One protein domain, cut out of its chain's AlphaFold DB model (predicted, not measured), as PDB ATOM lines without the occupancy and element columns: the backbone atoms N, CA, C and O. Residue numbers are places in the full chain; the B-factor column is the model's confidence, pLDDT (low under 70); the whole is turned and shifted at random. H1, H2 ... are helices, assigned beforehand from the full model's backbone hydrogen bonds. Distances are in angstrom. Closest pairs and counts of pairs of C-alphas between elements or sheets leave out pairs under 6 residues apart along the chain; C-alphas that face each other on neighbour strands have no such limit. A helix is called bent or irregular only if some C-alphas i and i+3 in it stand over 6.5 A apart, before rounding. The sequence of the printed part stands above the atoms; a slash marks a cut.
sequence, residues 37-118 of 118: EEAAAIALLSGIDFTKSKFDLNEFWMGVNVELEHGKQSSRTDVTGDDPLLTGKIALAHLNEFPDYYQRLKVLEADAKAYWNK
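AT A GLANCE: This is residues 37 to 118 of the 118 residues of an uncharacterized protein of Cytobacillus firmus (UniProt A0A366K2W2). Two helices, H2 and H3, cross near their middles as a steep X; H1 packs across both of them, and H4 leaves this small body as a long arm whose residues 107 to 118 stick out. A long loop, residues 71 to 83, joins the last residue of H2 to the first of H3 and lies away from the middle of the domain. The printed part has 82 residues with four named helices, in the order H1, H2, H3, H4, and no named strand; the class is all helix. It is compact, with a radius of gyration of the C-alphas of 13.4 A, yet elongated in outline, with spans of 44 by 27 by 21 A.

IN THESE COORDINATES: H1 is residues 37 to 45 and begins at C-alpha 37, (6.536, -7.930, 10.698). H2 is residues 57 to 70, 20.4 A from first to last C-alpha; it is neither bent nor irregular, but only just: C-alphas 66 and 69 are 6.1 A apart. H3, residues 84 to 97, also measures 20.4 A and begins at C-alpha 84, (-0.479, -17.742, 8.167). H4, residues 101 to 116, is the longest helix, at 22.2 A, and ends at C-alpha 116, (-22.692, -3.503, -8.182).

HOW THE PARTS SIT: H2 and H3 are the hub, each touching three other helices. They touch each other at a steep tilt of 65 degrees, opposite ways, and their closest C-alphas, those of Gly 63 and Ala 91, are 4.9 A apart. H1 touches H2, about perpendicular at 90 degrees, with the closest C-alphas, Ala 39 and Trp 61, 5.2 A apart. H1 also touches H3, about perpendicular at 77 degrees; H3 takes part with residues 84 to 88 alone, and the closest C-alphas, Ile 42 and Leu 85, are 6.2 A apart. H4 touches H2 with residues 101 to 103 alone, at a steep tilt of 45 degrees, the same way; the closest C-alphas, Gly 63 and Tyr 102, are 6.1 A apart. H3 and H4 only just touch, and only at the corner by their link, with 3 pairs of C-alphas within 8 A; the closest, Leu 95 and Tyr 101, are 5.8 A apart, and the lines are about perpendicular at 88 degrees. H1 and H4 are apart. In H1, H3 and H4 every O i to N i+4 pair is within hydrogen-bond range; in H2, 7 of 10 are.

THE WHOLE: The two C-alphas farthest apart, those of Thr 51 and Lys 118, are 44.0 A apart. Without residues 107 to 118, which stand free, the body spans 37 by 26 by 18 A. The links from H1 to H2 and from H2 to H3 are long, and that from H3 to H4 is tight. The printed part has no cut and ends at Lys 118, the chain's last residue. The mean pLDDT of the printed part is 97.2, and residue 118 alone is under 70.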
ATOM      1  N   GLU A  37       5.599  -7.025  10.030       98.69
ATOM      2  CA  GLU A  37       6.536  -7.930  10.698       98.69
ATOM      3  C   GLU A  37       6.056  -9.381  10.598       98.69
ATOM      4  O   GLU A  37       6.848 -10.279  10.320       98.69
ATOM      5  N   GLU A  38       4.751  -9.614  10.758       98.69
ATOM      6  CA  GLU A  38       4.161 -10.938  10.562       98.69
ATOM      7  C   GLU A  38       4.247 -11.376   9.101       98.69
ATOM      8  O   GLU A  38       4.647 -12.505   8.836       98.69
ATOM      9  N   ALA A  39       3.964 -10.486   8.146       98.75
ATOM     10  CA  ALA A  39       4.152 -10.775   6.726       98.75
ATOM     11  C   ALA A  39       5.617 -11.099   6.391       98.75
ATOM     12  O   ALA A  39       5.879 -12.042   5.649       98.75
ATOM     13  N   ALA A  40       6.580 -10.385   6.981       98.69
ATOM     14  CA  ALA A  40       8.000 -10.687   6.824       98.69
ATOM     15  C   ALA A  40       8.363 -12.063   7.408       98.69
ATOM     16  O   ALA A  40       9.104 -12.821   6.782       98.69
ATOM     17  N   ALA A  41       7.806 -12.426   8.569       98.75
ATOM     18  CA  ALA A  41       7.994 -13.748   9.164       98.75
ATOM     19  C   ALA A  41       7.380 -14.862   8.299       98.75
ATOM     20  O   ALA A  41       8.019 -15.891   8.079       98.75
ATOM     21  N   ILE A  42       6.177 -14.652   7.755       98.69
ATOM     22  CA  ILE A  42       5.524 -15.586   6.827       98.69
ATOM     23  C   ILE A  42       6.364 -15.743   5.555       98.69
ATOM     24  O   ILE A  42       6.588 -16.869   5.117       98.69
ATOM     25  N   ALA A  43       6.862 -14.642   4.984       98.50
ATOM     26  CA  ALA A  43       7.705 -14.657   3.790       98.50
ATOM     27  C   ALA A  43       9.000 -15.445   4.023       98.50
ATOM     28  O   ALA A  43       9.357 -16.301   3.213       98.50
ATOM     29  N   LEU A  44       9.654 -15.217   5.168       98.38
ATOM     30  CA  LEU A  44      10.851 -15.946   5.583       98.38
ATOM     31  C   LEU A  44      10.576 -17.451   5.716       98.38
ATOM     32  O   LEU A  44      11.309 -18.262   5.154       98.38
ATOM     33  N   LEU A  45       9.504 -17.828   6.418       98.25
ATOM     34  CA  LEU A  45       9.107 -19.232   6.592       98.25
ATOM     35  C   LEU A  45       8.663 -19.892   5.278       98.25
ATOM     36  O   LEU A  45       8.788 -21.105   5.128       98.25
ATOM     37  N   SER A  46       8.175 -19.099   4.325       95.94
ATOM     38  CA  SER A  46       7.791 -19.546   2.982       95.94
ATOM     39  C   SER A  46       8.975 -19.621   2.010       95.94
ATOM     40  O   SER A  46       8.792 -20.038   0.869       95.94
ATOM     41  N   GLY A  47      10.185 -19.241   2.439       97.38
ATOM     42  CA  GLY A  47      11.394 -19.285   1.614       97.38
ATOM     43  C   GLY A  47      11.470 -18.193   0.542       97.38
ATOM     44  O   GLY A  47      12.178 -18.367  -0.450       97.38
ATOM     45  N   ILE A  48      10.747 -17.082   0.713       98.06
ATOM     46  CA  ILE A  48      10.784 -15.954  -0.222       98.06
ATOM     47  C   ILE A  48      12.089 -15.179  -0.027       98.06
ATOM     48  O   ILE A  48      12.376 -14.671   1.057       98.06
ATOM     49  N   ASP A  49      12.859 -15.049  -1.104       97.44
ATOM     50  CA  ASP A  49      14.041 -14.195  -1.168       97.44
ATOM     51  C   ASP A  49      13.715 -12.925  -1.961       97.44
ATOM     52  O   ASP A  49      13.696 -12.939  -3.195       97.44
ATOM     53  N   PHE A  50      13.489 -11.815  -1.249       97.19
ATOM     54  CA  PHE A  50      13.141 -10.532  -1.866       97.19
ATOM     55  C   PHE A  50      14.250  -9.930  -2.739       97.19
ATOM     56  O   PHE A  50      13.990  -9.028  -3.528       97.19
ATOM     57  N   THR A  51      15.488 -10.426  -2.637       97.00
ATOM     58  CA  THR A  51      16.578 -10.010  -3.534       97.00
ATOM     59  C   THR A  51      16.506 -10.698  -4.899       97.00
ATOM     60  O   THR A  51      17.141 -10.247  -5.852       97.00
ATOM     61  N   LYS A  52      15.733 -11.788  -5.000       96.94
ATOM     62  CA  LYS A  52      15.539 -12.582  -6.221       96.94
ATOM     63  C   LYS A  52      14.112 -12.516  -6.769       96.94
ATOM     64  O   LYS A  52      13.909 -12.858  -7.935       96.94
ATOM     65  N   SER A  53      13.128 -12.129  -5.960       96.69
ATOM     66  CA  SER A  53      11.745 -11.955  -6.408       96.69
ATOM     67  C   SER A  53      11.581 -10.700  -7.265       96.69
ATOM     68  O   SER A  53      12.382  -9.769  -7.232       96.69
ATOM     69  N   LYS A  54      10.498 -10.672  -8.045       97.94
ATOM     70  CA  LYS A  54      10.094  -9.498  -8.835       97.94
ATOM     71  C   LYS A  54       9.164  -8.545  -8.074       97.94
ATOM     72  O   LYS A  54       8.852  -7.477  -8.587       97.94
ATOM     73  N   PHE A  55       8.711  -8.953  -6.894       98.50
ATOM     74  CA  PHE A  55       7.833  -8.213  -5.990       98.50
ATOM     75  C   PHE A  55       8.558  -7.943  -4.666       98.50
ATOM     76  O   PHE A  55       9.549  -8.613  -4.363       98.50
ATOM     77  N   ASP A  56       8.065  -6.994  -3.874       98.38
ATOM     78  CA  ASP A  56       8.649  -6.611  -2.586       98.38
ATOM     79  C   ASP A  56       7.806  -7.089  -1.386       98.38
ATOM     80  O   ASP A  56       6.761  -7.734  -1.524       98.38
ATOM     81  N   LEU A  57       8.266  -6.770  -0.173       98.56
ATOM     82  CA  LEU A  57       7.533  -7.091   1.052       98.56
ATOM     83  C   LEU A  57       6.170  -6.385   1.124       98.56
ATOM     84  O   LEU A  57       5.272  -6.902   1.784       98.56
ATOM     85  N   ASN A  58       5.992  -5.222   0.489       98.56
ATOM     86  CA  ASN A  58       4.714  -4.514   0.534       98.56
ATOM     87  C   ASN A  58       3.654  -5.242  -0.288       98.56
ATOM     88  O   ASN A  58       2.546  -5.408   0.212       98.56
ATOM     89  N   GLU A  59       3.999  -5.720  -1.484       98.62
ATOM     90  CA  GLU A  59       3.115  -6.562  -2.296       98.62
ATOM     91  C   GLU A  59       2.730  -7.841  -1.554       98.62
ATOM     92  O   GLU A  59       1.552  -8.184  -1.465       98.62
ATOM     93  N   PHE A  60       3.704  -8.512  -0.932       98.75
ATOM     94  CA  PHE A  60       3.424  -9.713  -0.145       98.75
ATOM     95  C   PHE A  60       2.551  -9.418   1.082       98.75
ATOM     96  O   PHE A  60       1.612 -10.157   1.370       98.75
ATOM     97  N   TRP A  61       2.820  -8.320   1.793       98.81
ATOM     98  CA  TRP A  61       2.021  -7.882   2.939       98.81
ATOM     99  C   TRP A  61       0.587  -7.517   2.545       98.81
ATOM    100  O   TRP A  61      -0.350  -7.884   3.257       98.81
ATOM    101  N   MET A  62       0.401  -6.825   1.418       98.69
ATOM    102  CA  MET A  62      -0.924  -6.579   0.848       98.69
ATOM    103  C   MET A  62      -1.622  -7.904   0.560       98.69
ATOM    104  O   MET A  62      -2.756  -8.094   0.992       98.69
ATOM    105  N   GLY A  63      -0.907  -8.839  -0.065       98.62
ATOM    106  CA  GLY A  63      -1.438 -10.143  -0.411       98.62
ATOM    107  C   GLY A  63      -1.931 -10.946   0.774       98.62
ATOM    108  O   GLY A  63      -3.107 -11.271   0.838       98.62
ATOM    109  N   VAL A  64      -1.091 -11.189   1.779       98.62
ATOM    110  CA  VAL A  64      -1.514 -11.983   2.947       98.62
ATOM    111  C   VAL A  64      -2.690 -11.371   3.712       98.62
ATOM    112  O   VAL A  64      -3.394 -12.093   4.409       98.62
ATOM    113  N   ASN A  65      -2.910 -10.056   3.604       98.56
ATOM    114  CA  ASN A  65      -4.081  -9.406   4.187       98.56
ATOM    115  C   ASN A  65      -5.338  -9.562   3.323       98.56
ATOM    116  O   ASN A  65      -6.410  -9.753   3.888       98.56
ATOM    117  N   VAL A  66      -5.216  -9.505   1.993       98.25
ATOM    118  CA  VAL A  66      -6.324  -9.793   1.065       98.25
ATOM    119  C   VAL A  66      -6.743 -11.258   1.182       98.25
ATOM    120  O   VAL A  66      -7.913 -11.557   1.378       98.25
ATOM    121  N   GLU A  67      -5.782 -12.180   1.206       98.25
ATOM    122  CA  GLU A  67      -6.058 -13.619   1.236       98.25
ATOM    123  C   GLU A  67      -6.678 -14.121   2.557       98.25
ATOM    124  O   GLU A  67      -7.088 -15.279   2.653       98.25
ATOM    125  N   LEU A  68      -6.818 -13.267   3.582       97.62
ATOM    126  CA  LEU A  68      -7.661 -13.575   4.748       97.62
ATOM    127  C   LEU A  68      -9.143 -13.753   4.371       97.62
ATOM    128  O   LEU A  68      -9.891 -14.375   5.128       97.62
ATOM    129  N   GLU A  69      -9.561 -13.287   3.191       96.12
ATOM    130  CA  GLU A  69     -10.868 -13.590   2.600       96.12
ATOM    131  C   GLU A  69     -11.091 -15.098   2.387       96.12
ATOM    132  O   GLU A  69     -12.236 -15.555   2.402       96.12
ATOM    133  N   HIS A  70     -10.018 -15.885   2.264       97.06
ATOM    134  CA  HIS A  70     -10.045 -17.350   2.196       97.06
ATOM    135  C   HIS A  70      -9.892 -18.036   3.564       97.06
ATOM    136  O   HIS A  70      -9.676 -19.251   3.646       97.06
ATOM    137  N   GLY A  71      -9.948 -17.266   4.649       96.81
ATOM    138  CA  GLY A  71      -9.906 -17.748   6.025       96.81
ATOM    139  C   GLY A  71     -11.262 -17.716   6.720       96.81
ATOM    140  O   GLY A  71     -12.330 -17.713   6.101       96.81
ATOM    141  N   LYS A  72     -11.226 -17.637   8.050       96.06
ATOM    142  CA  LYS A  72     -12.413 -17.703   8.914       96.06
ATOM    143  C   LYS A  72     -13.372 -16.528   8.728       96.06
ATOM    144  O   LYS A  72     -14.506 -16.604   9.204       96.06
ATOM    145  N   GLN A  73     -12.939 -15.445   8.077       93.81
ATOM    146  CA  GLN A  73     -13.813 -14.324   7.714       93.81
ATOM    147  C   GLN A  73     -14.946 -14.774   6.779       93.81
ATOM    148  O   GLN A  73     -16.072 -14.291   6.899       93.81
ATOM    149  N   SER A  74     -14.676 -15.764   5.925       92.81
ATOM    150  CA  SER A  74     -15.620 -16.294   4.944       92.81
ATOM    151  C   SER A  74     -15.905 -17.767   5.225       92.81
ATOM    152  O   SER A  74     -15.526 -18.638   4.455       92.81
ATOM    153  N   SER A  75     -16.613 -18.073   6.317       92.06
ATOM    154  CA  SER A  75     -16.825 -19.453   6.806       92.06
ATOM    155  C   SER A  75     -17.341 -20.461   5.767       92.06
ATOM    156  O   SER A  75     -17.057 -21.651   5.862       92.06
ATOM    157  N   ARG A  76     -18.094 -20.006   4.760       95.69
ATOM    158  CA  ARG A  76     -18.594 -20.850   3.660       95.69
ATOM    159  C   ARG A  76     -17.528 -21.257   2.639       95.69
ATOM    160  O   ARG A  76     -17.752 -22.207   1.896       95.69
ATOM    161  N   THR A  77     -16.445 -20.502   2.551       95.44
ATOM    162  CA  THR A  77     -15.346 -20.666   1.590       95.44
ATOM    163  C   THR A  77     -13.992 -20.678   2.303       95.44
ATOM    164  O   THR A  77     -12.970 -20.413   1.677       95.44
ATOM    165  N   ASP A  78     -13.989 -20.963   3.609       97.25
ATOM    166  CA  ASP A  78     -12.785 -21.044   4.429       97.25
ATOM    167  C   ASP A  78     -11.976 -22.278   4.022       97.25
ATOM    168  O   ASP A  78     -12.429 -23.417   4.157       97.25
ATOM    169  N   VAL A  79     -10.775 -22.033   3.510       97.69
ATOM    170  CA  VAL A  79      -9.827 -23.076   3.097       97.69
ATOM    171  C   VAL A  79      -8.475 -22.947   3.796       97.69
ATOM    172  O   VAL A  79      -7.646 -23.849   3.685       97.69
ATOM    173  N   THR A  80      -8.242 -21.856   4.532       97.88
ATOM    174  CA  THR A  80      -6.971 -21.605   5.233       97.88
ATOM    175  C   THR A  80      -7.098 -21.705   6.749       97.88
ATOM    176  O   THR A  80      -6.105 -21.944   7.430       97.88
ATOM    177  N   GLY A  81      -8.292 -21.515   7.314       97.00
ATOM    178  CA  GLY A  81      -8.512 -21.432   8.754       97.00
ATOM    179  C   GLY A  81      -7.756 -20.279   9.424       97.00
ATOM    180  O   GLY A  81      -7.479 -20.363  10.626       97.00
ATOM    181  N   ASP A  82      -7.417 -19.223   8.678       97.25
ATOM    182  CA  ASP A  82      -6.477 -18.148   9.047       97.25
ATOM    183  C   ASP A  82      -5.039 -18.632   9.324       97.25
ATOM    184  O   ASP A  82      -4.285 -17.954  10.036       97.25
ATOM    185  N   ASP A  83      -4.648 -19.814   8.832       97.94
ATOM    186  CA  ASP A  83      -3.270 -20.288   8.961       97.94
ATOM    187  C   ASP A  83      -2.316 -19.374   8.167       97.94
ATOM    188  O   ASP A  83      -2.440 -19.279   6.942       97.94
ATOM    189  N   PRO A  84      -1.331 -18.730   8.823       98.19
ATOM    190  CA  PRO A  84      -0.479 -17.742   8.167       98.19
ATOM    191  C   PRO A  84       0.308 -18.289   6.970       98.19
ATOM    192  O   PRO A  84       0.552 -17.555   6.014       98.19
ATOM    193  N   LEU A  85       0.711 -19.564   7.002       98.50
ATOM    194  CA  LEU A  85       1.497 -20.167   5.926       98.50
ATOM    195  C   LEU A  85       0.611 -20.599   4.758       98.50
ATOM    196  O   LEU A  85       1.030 -20.471   3.609       98.50
ATOM    197  N   LEU A  86      -0.605 -21.091   5.014       98.56
ATOM    198  CA  LEU A  86      -1.573 -21.369   3.950       98.56
ATOM    199  C   LEU A  86      -2.015 -20.079   3.255       98.56
ATOM    200  O   LEU A  86      -1.945 -20.009   2.029       98.56
ATOM    201  N   THR A  87      -2.367 -19.041   4.017       98.69
ATOM    202  CA  THR A  87      -2.688 -17.712   3.475       98.69
ATOM    203  C   THR A  87      -1.504 -17.130   2.690       98.69
ATOM    204  O   THR A  87      -1.669 -16.667   1.563       98.69
ATOM    205  N   GLY A  88      -0.282 -17.240   3.225       98.56
ATOM    206  CA  GLY A  88       0.948 -16.822   2.544       98.56
ATOM    207  C   GLY A  88       1.201 -17.517   1.206       98.56
ATOM    208  O   GLY A  88       1.672 -16.881   0.265       98.56
ATOM    209  N   LYS A  89       0.868 -18.807   1.085       98.75
ATOM    210  CA  LYS A  89       1.033 -19.565  -0.166       98.75
ATOM    211  C   LYS A  89       0.088 -19.103  -1.269       98.75
ATOM    212  O   LYS A  89       0.514 -19.078  -2.421       98.75
ATOM    213  N   ILE A  90      -1.149 -18.740  -0.930       98.69
ATOM    214  CA  ILE A  90      -2.089 -18.174  -1.907       98.69
ATOM    215  C   ILE A  90      -1.538 -16.835  -2.403       98.69
ATOM    216  O   ILE A  90      -1.394 -16.640  -3.609       98.69
ATOM    217  N   ALA A  91      -1.075 -15.985  -1.480       98.69
ATOM    218  CA  ALA A  91      -0.489 -14.704  -1.848       98.69
ATOM    219  C   ALA A  91       0.748 -14.831  -2.742       98.69
ATOM    220  O   ALA A  91       0.901 -14.119  -3.737       98.69
ATOM    221  N   LEU A  92       1.621 -15.787  -2.424       98.62
ATOM    222  CA  LEU A  92       2.793 -16.092  -3.232       98.62
ATOM    223  C   LEU A  92       2.424 -16.621  -4.626       98.62
ATOM    224  O   LEU A  92       3.111 -16.295  -5.592       98.62
ATOM    225  N   ALA A  93       1.368 -17.432  -4.755       98.62
ATOM    226  CA  ALA A  93       0.930 -17.945  -6.052       98.62
ATOM    227  C   ALA A  93       0.555 -16.798  -7.000       98.62
ATOM    228  O   ALA A  93       1.075 -16.741  -8.113       98.62
ATOM    229  N   HIS A  94      -0.240 -15.839  -6.529       98.56
ATOM    230  CA  HIS A  94      -0.649 -14.677  -7.318       98.56
ATOM    231  C   HIS A  94       0.513 -13.745  -7.677       98.56
ATOM    232  O   HIS A  94       0.635 -13.306  -8.823       98.56
ATOM    233  N   LEU A  95       1.437 -13.509  -6.745       98.62
ATOM    234  CA  LEU A  95       2.630 -12.698  -7.016       98.62
ATOM    235  C   LEU A  95       3.621 -13.358  -7.988       98.62
ATOM    236  O   LEU A  95       4.429 -12.667  -8.614       98.62
ATOM    237  N   ASN A  96       3.553 -14.683  -8.148       97.62
ATOM    238  CA  ASN A  96       4.291 -15.400  -9.187       97.62
ATOM    239  C   ASN A  96       3.630 -15.286 -10.572       97.62
ATOM    240  O   ASN A  96       4.335 -15.428 -11.574       97.62
ATOM    241  N   GLU A  97       2.322 -15.018 -10.649       98.00
ATOM    242  CA  GLU A  97       1.632 -14.715 -11.910       98.00
ATOM    243  C   GLU A  97       1.997 -13.304 -12.384       98.00
ATOM    244  O   GLU A  97       2.485 -13.128 -13.504       98.00
ATOM    245  N   PHE A  98       1.833 -12.305 -11.507       96.31
ATOM    246  CA  PHE A  98       2.180 -10.910 -11.778       96.31
ATOM    247  C   PHE A  98       2.783 -10.243 -10.532       96.31
ATOM    248  O   PHE A  98       2.166 -10.284  -9.470       96.31
ATOM    249  N   PRO A  99       3.942  -9.565 -10.633       98.12
ATOM    250  CA  PRO A  99       4.593  -8.986  -9.454       98.12
ATOM    251  C   PRO A  99       3.831  -7.840  -8.774       98.12
ATOM    252  O   PRO A  99       4.151  -7.508  -7.642       98.12
ATOM    253  N   ASP A 100       2.864  -7.225  -9.463       98.19
ATOM    254  CA  ASP A 100       2.013  -6.121  -8.994       98.19
ATOM    255  C   ASP A 100       0.539  -6.549  -8.826       98.19
ATOM    256  O   ASP A 100      -0.379  -5.724  -8.922       98.19
ATOM    257  N   TYR A 101       0.296  -7.852  -8.623       98.62
ATOM    258  CA  TYR A 101      -1.040  -8.453  -8.585       98.62
ATOM    259  C   TYR A 101      -2.005  -7.699  -7.665       98.62
ATOM    260  O   TYR A 101      -3.112  -7.353  -8.082       98.62
ATOM    261  N   TYR A 102      -1.593  -7.382  -6.433       98.50
ATOM    262  CA  TYR A 102      -2.499  -6.800  -5.442       98.50
ATOM    263  C   TYR A 102      -2.799  -5.324  -5.687       98.50
ATOM    264  O   TYR A 102      -3.880  -4.846  -5.332       98.50
ATOM    265  N   GLN A 103      -1.905  -4.598  -6.358       97.88
ATOM    266  CA  GLN A 103      -2.223  -3.261  -6.862       97.88
ATOM    267  C   GLN A 103      -3.308  -3.319  -7.939       97.88
ATOM    268  O   GLN A 103      -4.258  -2.535  -7.893       97.88
ATOM    269  N   ARG A 104      -3.206  -4.267  -8.879       98.19
ATOM    270  CA  ARG A 104      -4.209  -4.458  -9.940       98.19
ATOM    271  C   ARG A 104      -5.547  -4.917  -9.377       98.19
ATOM    272  O   ARG A 104      -6.578  -4.355  -9.745       98.19
ATOM    273  N   LEU A 105      -5.525  -5.886  -8.461       98.19
ATOM    274  CA  LEU A 105      -6.726  -6.408  -7.814       98.19
ATOM    275  C   LEU A 105      -7.486  -5.294  -7.088       98.19
ATOM    276  O   LEU A 105      -8.692  -5.160  -7.264       98.19
ATOM    277  N   LYS A 106      -6.776  -4.428  -6.356       97.19
ATOM    278  CA  LYS A 106      -7.387  -3.291  -5.658       97.19
ATOM    279  C   LYS A 106      -8.175  -2.369  -6.596       97.19
ATOM    280  O   LYS A 106      -9.236  -1.883  -6.209       97.19
ATOM    281  N   VAL A 107      -7.664  -2.111  -7.803       98.06
ATOM    282  CA  VAL A 107      -8.372  -1.306  -8.815       98.06
ATOM    283  C   VAL A 107      -9.596  -2.061  -9.334       98.06
ATOM    284  O   VAL A 107     -10.698  -1.517  -9.311       98.06
ATOM    285  N   LEU A 108      -9.419  -3.327  -9.723       97.56
ATOM    286  CA  LEU A 108     -10.497  -4.178 -10.237       97.56
ATOM    287  C   LEU A 108     -11.663  -4.285  -9.248       97.56
ATOM    288  O   LEU A 108     -12.823  -4.130  -9.627       97.56
ATOM    289  N   GLU A 109     -11.370  -4.520  -7.972       96.81
ATOM    290  CA  GLU A 109     -12.396  -4.612  -6.941       96.81
ATOM    291  C   GLU A 109     -13.109  -3.290  -6.685       96.81
ATOM    292  O   GLU A 109     -14.310  -3.294  -6.427       96.81
ATOM    293  N   ALA A 110     -12.391  -2.163  -6.717       97.00
ATOM    294  CA  ALA A 110     -13.002  -0.849  -6.545       97.00
ATOM    295  C   ALA A 110     -14.017  -0.574  -7.664       97.00
ATOM    296  O   ALA A 110     -15.147  -0.170  -7.376       97.00
ATOM    297  N   ASP A 111     -13.651  -0.880  -8.911       97.94
ATOM    298  CA  ASP A 111     -14.534  -0.755 -10.071       97.94
ATOM    299  C   ASP A 111     -15.746  -1.691  -9.959       97.94
ATOM    300  O   ASP A 111     -16.888  -1.268 -10.161       97.94
ATOM    301  N   ALA A 112     -15.531  -2.950  -9.562       97.56
ATOM    302  CA  ALA A 112     -16.608  -3.915  -9.358       97.56
ATOM    303  C   ALA A 112     -17.570  -3.475  -8.239       97.56
ATOM    304  O   ALA A 112     -18.787  -3.479  -8.430       97.56
ATOM    305  N   LYS A 113     -17.043  -3.030  -7.092       96.19
ATOM    306  CA  LYS A 113     -17.836  -2.500  -5.969       96.19
ATOM    307  C   LYS A 113     -18.655  -1.283  -6.413       96.19
ATOM    308  O   LYS A 113     -19.836  -1.200  -6.094       96.19
ATOM    309  N   ALA A 114     -18.074  -0.365  -7.187       96.69
ATOM    310  CA  ALA A 114     -18.786   0.800  -7.714       96.69
ATOM    311  C   ALA A 114     -19.877   0.439  -8.738       96.69
ATOM    312  O   ALA A 114     -20.875   1.151  -8.846       96.69
ATOM    313  N   TYR A 115     -19.697  -0.641  -9.502       97.00
ATOM    314  CA  TYR A 115     -20.690  -1.118 -10.461       97.00
ATOM    315  C   TYR A 115     -21.894  -1.778  -9.774       97.00
ATOM    316  O   TYR A 115     -23.028  -1.440 -10.100       97.00
ATOM    317  N   TRP A 116     -21.649  -2.685  -8.821       95.75
ATOM    318  CA  TRP A 116     -22.692  -3.503  -8.182       95.75
ATOM    319  C   TRP A 116     -23.389  -2.843  -6.983       95.75
ATOM    320  O   TRP A 116     -24.437  -3.326  -6.568       95.75
ATOM    321  N   ASN A 117     -22.849  -1.749  -6.433       91.56
ATOM    322  CA  ASN A 117     -23.494  -0.969  -5.362       91.56
ATOM    323  C   ASN A 117     -24.431   0.143  -5.887       91.56
ATOM    324  O   ASN A 117     -24.771   1.058  -5.134       91.56
ATOM    325  N   LYS A 118     -24.796   0.102  -7.172       67.75
ATOM    326  CA  LYS A 118     -25.814   0.969  -7.783       67.75
ATOM    327  C   LYS A 118     -27.191   0.333  -7.664       67.75
ATOM    328  O   LYS A 118     -28.150   1.103  -7.449       67.75
TER     329      LYS A 118